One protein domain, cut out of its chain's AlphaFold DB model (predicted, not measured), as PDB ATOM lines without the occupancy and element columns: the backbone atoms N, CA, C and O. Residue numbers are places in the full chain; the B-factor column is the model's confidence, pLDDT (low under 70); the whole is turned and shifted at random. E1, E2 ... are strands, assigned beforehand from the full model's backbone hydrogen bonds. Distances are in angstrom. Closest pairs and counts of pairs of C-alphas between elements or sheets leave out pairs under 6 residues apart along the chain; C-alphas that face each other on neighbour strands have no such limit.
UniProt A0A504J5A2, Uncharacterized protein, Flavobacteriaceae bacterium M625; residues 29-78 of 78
ATOM      1  N   SER A  29      14.804  55.068 -32.113       56.94
ATOM      2  CA  SER A  29      15.976  55.020 -32.985       56.94
ATOM      3  C   SER A  29      16.731  53.682 -33.003       56.94
ATOM      4  O   SER A  29      17.817  53.627 -33.569       56.94
ATOM      5  N   GLY A  30      16.220  52.635 -32.352       63.72
ATOM      6  CA  GLY A  30      16.842  51.312 -32.310       63.72
ATOM      7  C   GLY A  30      16.110  50.246 -33.127       63.72
ATOM      8  O   GLY A  30      16.660  49.160 -33.319       63.72
ATOM      9  N   CYS A  31      14.936  50.564 -33.691       72.12
ATOM     10  CA  CYS A  31      14.328  49.727 -34.719       72.12
ATOM     11  C   CYS A  31      14.939  50.024 -36.096       72.12
ATOM     12  O   CYS A  31      14.978  51.185 -36.514       72.12
ATOM     13  N   PRO A  32      15.401  49.001 -36.830       75.25
ATOM     14  CA  PRO A  32      16.024  49.159 -38.140       75.25
ATOM     15  C   PRO A  32      14.971  49.391 -39.242       75.25
ATOM     16  O   PRO A  32      14.813  48.568 -40.138       75.25
ATOM     17  N   ILE A  33      14.247  50.512 -39.171       76.62
ATOM     18  CA  ILE A  33      13.198  50.883 -40.134       76.62
ATOM     19  C   ILE A  33      13.775  50.924 -41.558       76.62
ATOM     20  O   ILE A  33      14.854  51.475 -41.793       76.62
ATOM     21  N   GLY A  34      13.046  50.354 -42.514       76.06
ATOM     22  CA  GLY A  34      13.446  50.214 -43.910       76.06
ATOM     23  C   GLY A  34      14.411  49.054 -44.160       76.06
ATOM     24  O   GLY A  34      14.977  48.966 -45.253       76.06
ATOM     25  N   ARG A  35      14.633  48.175 -43.173       79.62
ATOM     26  CA  ARG A  35      15.444  46.964 -43.339       79.62
ATOM     27  C   ARG A  35      14.596  45.709 -43.282       79.62
ATOM     28  O   ARG A  35      13.606  45.632 -42.561       79.62
ATOM     29  N   CYS A  36      15.060  44.715 -44.027       82.56
ATOM     30  CA  CYS A  36      14.501  43.379 -44.047       82.56
ATOM     31  C   CYS A  36      15.522  42.385 -43.492       82.56
ATOM     32  O   CYS A  36      16.703  42.446 -43.841       82.56
ATOM     33  N   PHE A  37      15.047  41.476 -42.655       80.88
ATOM     34  CA  PHE A  37      15.810  40.413 -42.014       80.88
ATOM     35  C   PHE A  37      15.271  39.070 -42.490       80.88
ATOM     36  O   PHE A  37      14.089  38.963 -42.811       80.88
ATOM     37  N   ASP A  38      16.119  38.049 -42.549       77.19
ATOM     38  CA  ASP A  38      15.647  36.700 -42.860       77.19
ATOM     39  C   ASP A  38      14.697  36.222 -41.757       77.19
ATOM     40  O   ASP A  38      14.980  36.403 -40.570       77.19
ATOM     41  N   ALA A  39      13.575  35.603 -42.139       68.69
ATOM     42  CA  ALA A  39      12.551  35.163 -41.188       68.69
ATOM     43  C   ALA A  39      13.094  34.188 -40.122       68.69
ATOM     44  O   ALA A  39      12.579  34.142 -39.009       68.69
ATOM     45  N   SER A  40      14.182  33.464 -40.420       67.19
ATOM     46  CA  SER A  40      14.875  32.576 -39.474       67.19
ATOM     47  C   SER A  40      15.513  33.299 -38.282       67.19
ATOM     48  O   SER A  40      15.854  32.654 -37.292       67.19
ATOM     49  N   MET A  41      15.694  34.619 -38.367       65.06
ATOM     50  CA  MET A  41      16.254  35.458 -37.303       65.06
ATOM     51  C   MET A  41      15.177  36.237 -36.538       65.06
ATOM     52  O   MET A  41      15.512  37.111 -35.735       65.06
ATOM     53  N   THR A  42      13.898  35.962 -36.800       70.88
ATOM     54  CA  THR A  42      12.772  36.737 -36.269       70.88
ATOM     55  C   THR A  42      11.739  35.839 -35.620       70.88
ATOM     56  O   THR A  42      11.559  34.700 -36.040       70.88
ATOM     57  N   ASP A  43      11.049  36.361 -34.609       71.50
ATOM     58  CA  ASP A  43       9.860  35.693 -34.083       71.50
ATOM     59  C   ASP A  43       8.700  35.961 -35.044       71.50
ATOM     60  O   ASP A  43       8.558  37.082 -35.542       71.50
ATOM     61  N   VAL A  44       7.907  34.943 -35.359       69.38
ATOM     62  CA  VAL A  44       6.884  35.009 -36.406       69.38
ATOM     63  C   VAL A  44       5.541  34.632 -35.805       69.38
ATOM     64  O   VAL A  44       5.423  33.633 -35.100       69.38
ATOM     65  N   ASP A  45       4.525  35.449 -36.078       69.25
ATOM     66  CA  ASP A  45       3.165  35.174 -35.618       69.25
ATOM     67  C   ASP A  45       2.582  33.921 -36.296       69.25
ATOM     68  O   ASP A  45       2.972  33.562 -37.406       69.25
ATOM     69  N   VAL A  46       1.606  33.279 -35.650       61.78
ATOM     70  CA  VAL A  46       1.002  32.003 -36.090       61.78
ATOM     71  C   VAL A  46       0.440  32.082 -37.517       61.78
ATOM     72  O   VAL A  46       0.478  31.098 -38.253       61.78
ATOM     73  N   ASP A  47      -0.031  33.265 -37.921       68.12
ATOM     74  CA  ASP A  47      -0.597  33.527 -39.248       68.12
ATOM     75  C   ASP A  47       0.450  33.991 -40.285       68.12
ATOM     76  O   ASP A  47       0.080  34.470 -41.361       68.12
ATOM     77  N   ASN A  48       1.752  33.926 -39.968       67.44
ATOM     78  CA  ASN A  48       2.874  34.321 -40.836       67.44
ATOM     79  C   ASN A  48       2.750  35.747 -41.423       67.44
ATOM     80  O   ASN A  48       3.348  36.080 -42.444       67.44
ATOM     81  N   SER A  49       1.938  36.601 -40.795       71.00
ATOM     82  CA  SER A  49       1.577  37.927 -41.316       71.00
ATOM     83  C   SER A  49       2.440  39.038 -40.719       71.00
ATOM     84  O   SER A  49       2.666  40.077 -41.345       71.00
ATOM     85  N   TYR A  50       2.950  38.804 -39.512       75.88
ATOM     86  CA  TYR A  50       3.765  39.739 -38.754       75.88
ATOM     87  C   TYR A  50       4.988  39.034 -38.196       75.88
ATOM     88  O   TYR A  50       4.975  37.832 -37.930       75.88
ATOM     89  N   CYS A  51       6.036  39.817 -38.004       81.12
ATOM     90  CA  CYS A  51       7.292  39.350 -37.454       81.12
ATOM     91  C   CYS A  51       7.830  40.352 -36.435       81.12
ATOM     92  O   CYS A  51       7.504  41.542 -36.466       81.12
ATOM     93  N   ILE A  52       8.657  39.854 -35.524       80.69
ATOM     94  CA  ILE A  52       9.248  40.617 -34.436       80.69
ATOM     95  C   ILE A  52      10.770  40.512 -34.542       80.69
ATOM     96  O   ILE A  52      11.336  39.417 -34.555       80.69
ATOM     97  N   VAL A  53      11.436  41.664 -34.598       80.38
ATOM     98  CA  VAL A  53      12.899  41.793 -34.556       80.38
ATOM     99  C   VAL A  53      13.281  42.507 -33.270       80.38
ATOM    100  O   VAL A  53      12.665  43.505 -32.897       80.38
ATOM    101  N   PHE A  54      14.330  42.037 -32.605       75.94
ATOM    102  CA  PHE A  54      14.904  42.750 -31.472       75.94
ATOM    103  C   PHE A  54      15.762  43.917 -31.971       75.94
ATOM    104  O   PHE A  54      16.726  43.722 -32.714       75.94
ATOM    105  N   GLY A  55      15.415  45.135 -31.563       71.81
ATOM    106  CA  GLY A  55      16.240  46.314 -31.800       71.81
ATOM    107  C   GLY A  55      17.533  46.266 -30.987       71.81
ATOM    108  O   GLY A  55      17.647  45.554 -29.986       71.81
ATOM    109  N   SER A  56      18.521  47.069 -31.382       71.31
ATOM    110  CA  SER A  56      19.841  47.098 -30.727       71.31
ATOM    111  C   SER A  56      19.796  47.539 -29.261       71.31
ATOM    112  O   SER A  56      20.750  47.310 -28.520       71.31
ATOM    113  N   SER A  57      18.707  48.180 -28.832       70.62
ATOM    114  CA  SER A  57      18.496  48.617 -27.449       70.62
ATOM    115  C   SER A  57      17.575  47.683 -26.652       70.62
ATOM    116  O   SER A  57      17.159  48.036 -25.552       70.62
ATOM    117  N   GLY A  58      17.272  46.492 -27.184       67.25
ATOM    118  CA  GLY A  58      16.429  45.489 -26.529       67.25
ATOM    119  C   GLY A  58      14.926  45.741 -26.667       67.25
ATOM    120  O   GLY A  58      14.132  45.118 -25.967       67.25
ATOM    121  N   GLU A  59      14.516  46.658 -27.546       71.94
ATOM    122  CA  GLU A  59      13.107  46.863 -27.877       71.94
ATOM    123  C   GLU A  59      12.590  45.816 -28.872       71.94
ATOM    124  O   GLU A  59      13.358  45.228 -29.632       71.94
ATOM    125  N   LEU A  60      11.276  45.604 -28.881       76.94
ATOM    126  CA  LEU A  60      10.612  44.751 -29.861       76.94
ATOM    127  C   LEU A  60      10.132  45.614 -31.024       76.94
ATOM    128  O   LEU A  60       9.329  46.532 -30.840       76.94
ATOM    129  N   CYS A  61      10.631  45.310 -32.211       77.69
ATOM    130  CA  CYS A  61      10.289  45.986 -33.446       77.69
ATOM    131  C   CYS A  61       9.362  45.082 -34.253       77.69
ATOM    132  O   CYS A  61       9.696  43.932 -34.527       77.69
ATOM    133  N   PHE A  62       8.197  45.604 -34.624       82.56
ATOM    134  CA  PHE A  62       7.178  44.856 -35.352       82.56
ATOM    135  C   PHE A  62       7.277  45.172 -36.839       82.56
ATOM    136  O   PHE A  62       7.232  46.338 -37.225       82.56
ATOM    137  N   GLY A  63       7.399  44.129 -37.651       82.00
ATOM    138  CA  GLY A  63       7.454  44.204 -39.102       82.00
ATOM    139  C   GLY A  63       6.388  43.345 -39.768       82.00
ATOM    140  O   GLY A  63       5.606  42.644 -39.120       82.00
ATOM    141  N   THR A  64       6.383  43.386 -41.092       82.88
ATOM    142  CA  THR A  64       5.564  42.519 -41.943       82.88
ATOM    143  C   THR A  64       6.440  41.512 -42.659       82.88
ATOM    144  O   THR A  64       7.518  41.867 -43.146       82.88
ATOM    145  N   ILE A  65       5.952  40.280 -42.782       82.44
ATOM    146  CA  ILE A  65       6.607  39.281 -43.618       82.44
ATOM    147  C   ILE A  65       6.310  39.603 -45.078       82.44
ATOM    148  O   ILE A  65       5.158  39.649 -45.508       82.44
ATOM    149  N   GLN A  66       7.363  39.845 -45.847       80.38
ATOM    150  CA  GLN A  66       7.299  39.860 -47.296       80.38
ATOM    151  C   GLN A  66       7.578  38.448 -47.795       80.38
ATOM    152  O   GLN A  66       8.694  37.930 -47.669       80.38
ATOM    153  N   GLN A  67       6.543  37.832 -48.365       70.69
ATOM    154  CA  GLN A  67       6.720  36.651 -49.195       70.69
ATOM    155  C   GLN A  67       7.431  37.070 -50.472       70.69
ATOM    156  O   GLN A  67       6.897  37.821 -51.292       70.69
ATOM    157  N   ASN A  68       8.657  36.588 -50.611       65.94
ATOM    158  CA  ASN A  68       9.383  36.684 -51.860       65.94
ATOM    159  C   ASN A  68       8.857  35.620 -52.837       65.94
ATOM    160  O   ASN A  68       8.063  34.748 -52.472       65.94
ATOM    161  N   SER A  69       9.248  35.727 -54.105       66.19
ATOM    162  CA  SER A  69       8.765  34.822 -55.153       66.19
ATOM    163  C   SER A  69       9.079  33.356 -54.814       66.19
ATOM    164  O   SER A  69       9.976  33.068 -54.025       66.19
ATOM    165  N   VAL A  70       8.336  32.420 -55.415       61.91
ATOM    166  CA  VAL A  70       8.448  30.974 -55.141       61.91
ATOM    167  C   VAL A  70       9.915  30.518 -55.143       61.91
ATOM    168  O   VAL A  70      10.571  30.548 -56.182       61.91
ATOM    169  N   GLY A  71      10.403  30.074 -53.980       63.03
ATOM    170  CA  GLY A  71      11.769  29.571 -53.786       63.03
ATOM    171  C   GLY A  71      12.721  30.515 -53.043       63.03
ATOM    172  O   GLY A  71      13.828  30.097 -52.714       63.03
ATOM    173  N   GLU A  72      12.312  31.748 -52.743       64.38
ATOM    174  CA  GLU A  72      13.098  32.671 -51.922       64.38
ATOM    175  C   GLU A  72      12.674  32.626 -50.442       64.38
ATOM    176  O   GLU A  72      11.489  32.455 -50.144       64.38
ATOM    177  N   PRO A  73      13.621  32.784 -49.498       66.94
ATOM    178  CA  PRO A  73      13.298  32.820 -48.080       66.94
ATOM    179  C   PRO A  73      12.422  34.036 -47.756       66.94
ATOM    180  O   PRO A  73      12.622  35.139 -48.282       66.94
ATOM    181  N   GLU A  74      11.447  33.820 -46.877       78.69
ATOM    182  CA  GLU A  74      10.590  34.873 -46.342       78.69
ATOM    183  C   GLU A  74      11.432  35.896 -45.572       78.69
ATOM    184  O   GLU A  74      12.385  35.544 -44.866       78.69
ATOM    185  N   LYS A  75      11.089  37.179 -45.720       83.44
ATOM    186  CA  LYS A  75      11.808  38.270 -45.058       83.44
ATOM    187  C   LYS A  75      10.888  39.072 -44.163       83.44
ATOM    188  O   LYS A  75       9.810  39.477 -44.579       83.44
ATOM    189  N   CYS A  76      11.354  39.360 -42.960       83.19
ATOM    190  CA  CYS A  76      10.718  40.278 -42.036       83.19
ATOM    191  C   CYS A  76      11.195  41.708 -42.297       83.19
ATOM    192  O   CYS A  76      12.360  42.013 -42.047       83.19
ATOM    193  N   CYS A  77      10.319  42.587 -42.783       83.56
ATOM    194  CA  CYS A  77      10.647  43.988 -43.051       83.56
ATOM    195  C   CYS A  77       9.969  44.913 -42.038       83.56
ATOM    196  O   CYS A  77       8.759  44.799 -41.821       83.56
ATOM    197  N   ILE A  78      10.746  45.825 -41.446       78.69
ATOM    198  CA  ILE A  78      10.293  46.825 -40.459       78.69
ATOM    199  C   ILE A  78      10.179  48.200 -41.097       78.69
ATOM    200  O   ILE A  78      11.114  48.575 -41.839       78.69
TER     201      ILE A  78
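What this domain is: This is residues 29 to 78 of the 78 residues of an uncharacterized protein of Flavobacteriaceae bacterium M625 (UniProt A0A504J5A2). With little regular structure, this is a small sheet curled like part of a barrel, its long hairpin E2 and E3 continued by short E4 and E1, while the loops at Ser 57 and Val 70 reach the two far ends. The 50 printed residues include no named helix and four strands, E1 to E4, 18 residues, all strand in class; the sheet's order is E1 E4 E3 E2, antiparallel. It is compact, radius of gyration of the C-alphas 10.5 A, spanning 34 by 21 by 14 A.

How they stand to each other: Start at E1, residues 36 to 38, an edge strand; its neighbour is E4, residues 75 to 77, antiparallel at 151 degrees, with N 37 and O 76 2.8 A apart. E4 and E3, residues 60 to 66, form a hairpin, with N 64 and O 77 2.9 A apart. E3 and E2, residues 50 to 54, form another, with N 61 and O 53 2.8 A apart. E2, E3 and E4 make a meander, each strand the antiparallel neighbour of the one before; with E1 beside E4 this is a Greek key.

Where its parts are: Find C-alpha 36 at (14.501, 43.379, -44.047), where E1 begins. E2 spans 13.6 A and E3 18.4 A; E4 ends at C-alpha 77, (10.647, 43.988, -43.051).

The domain as a whole: The printed part has no cut; the link E1 to E2 is long, and pLDDT is under 70 in 17 residues, among them 68 to 73.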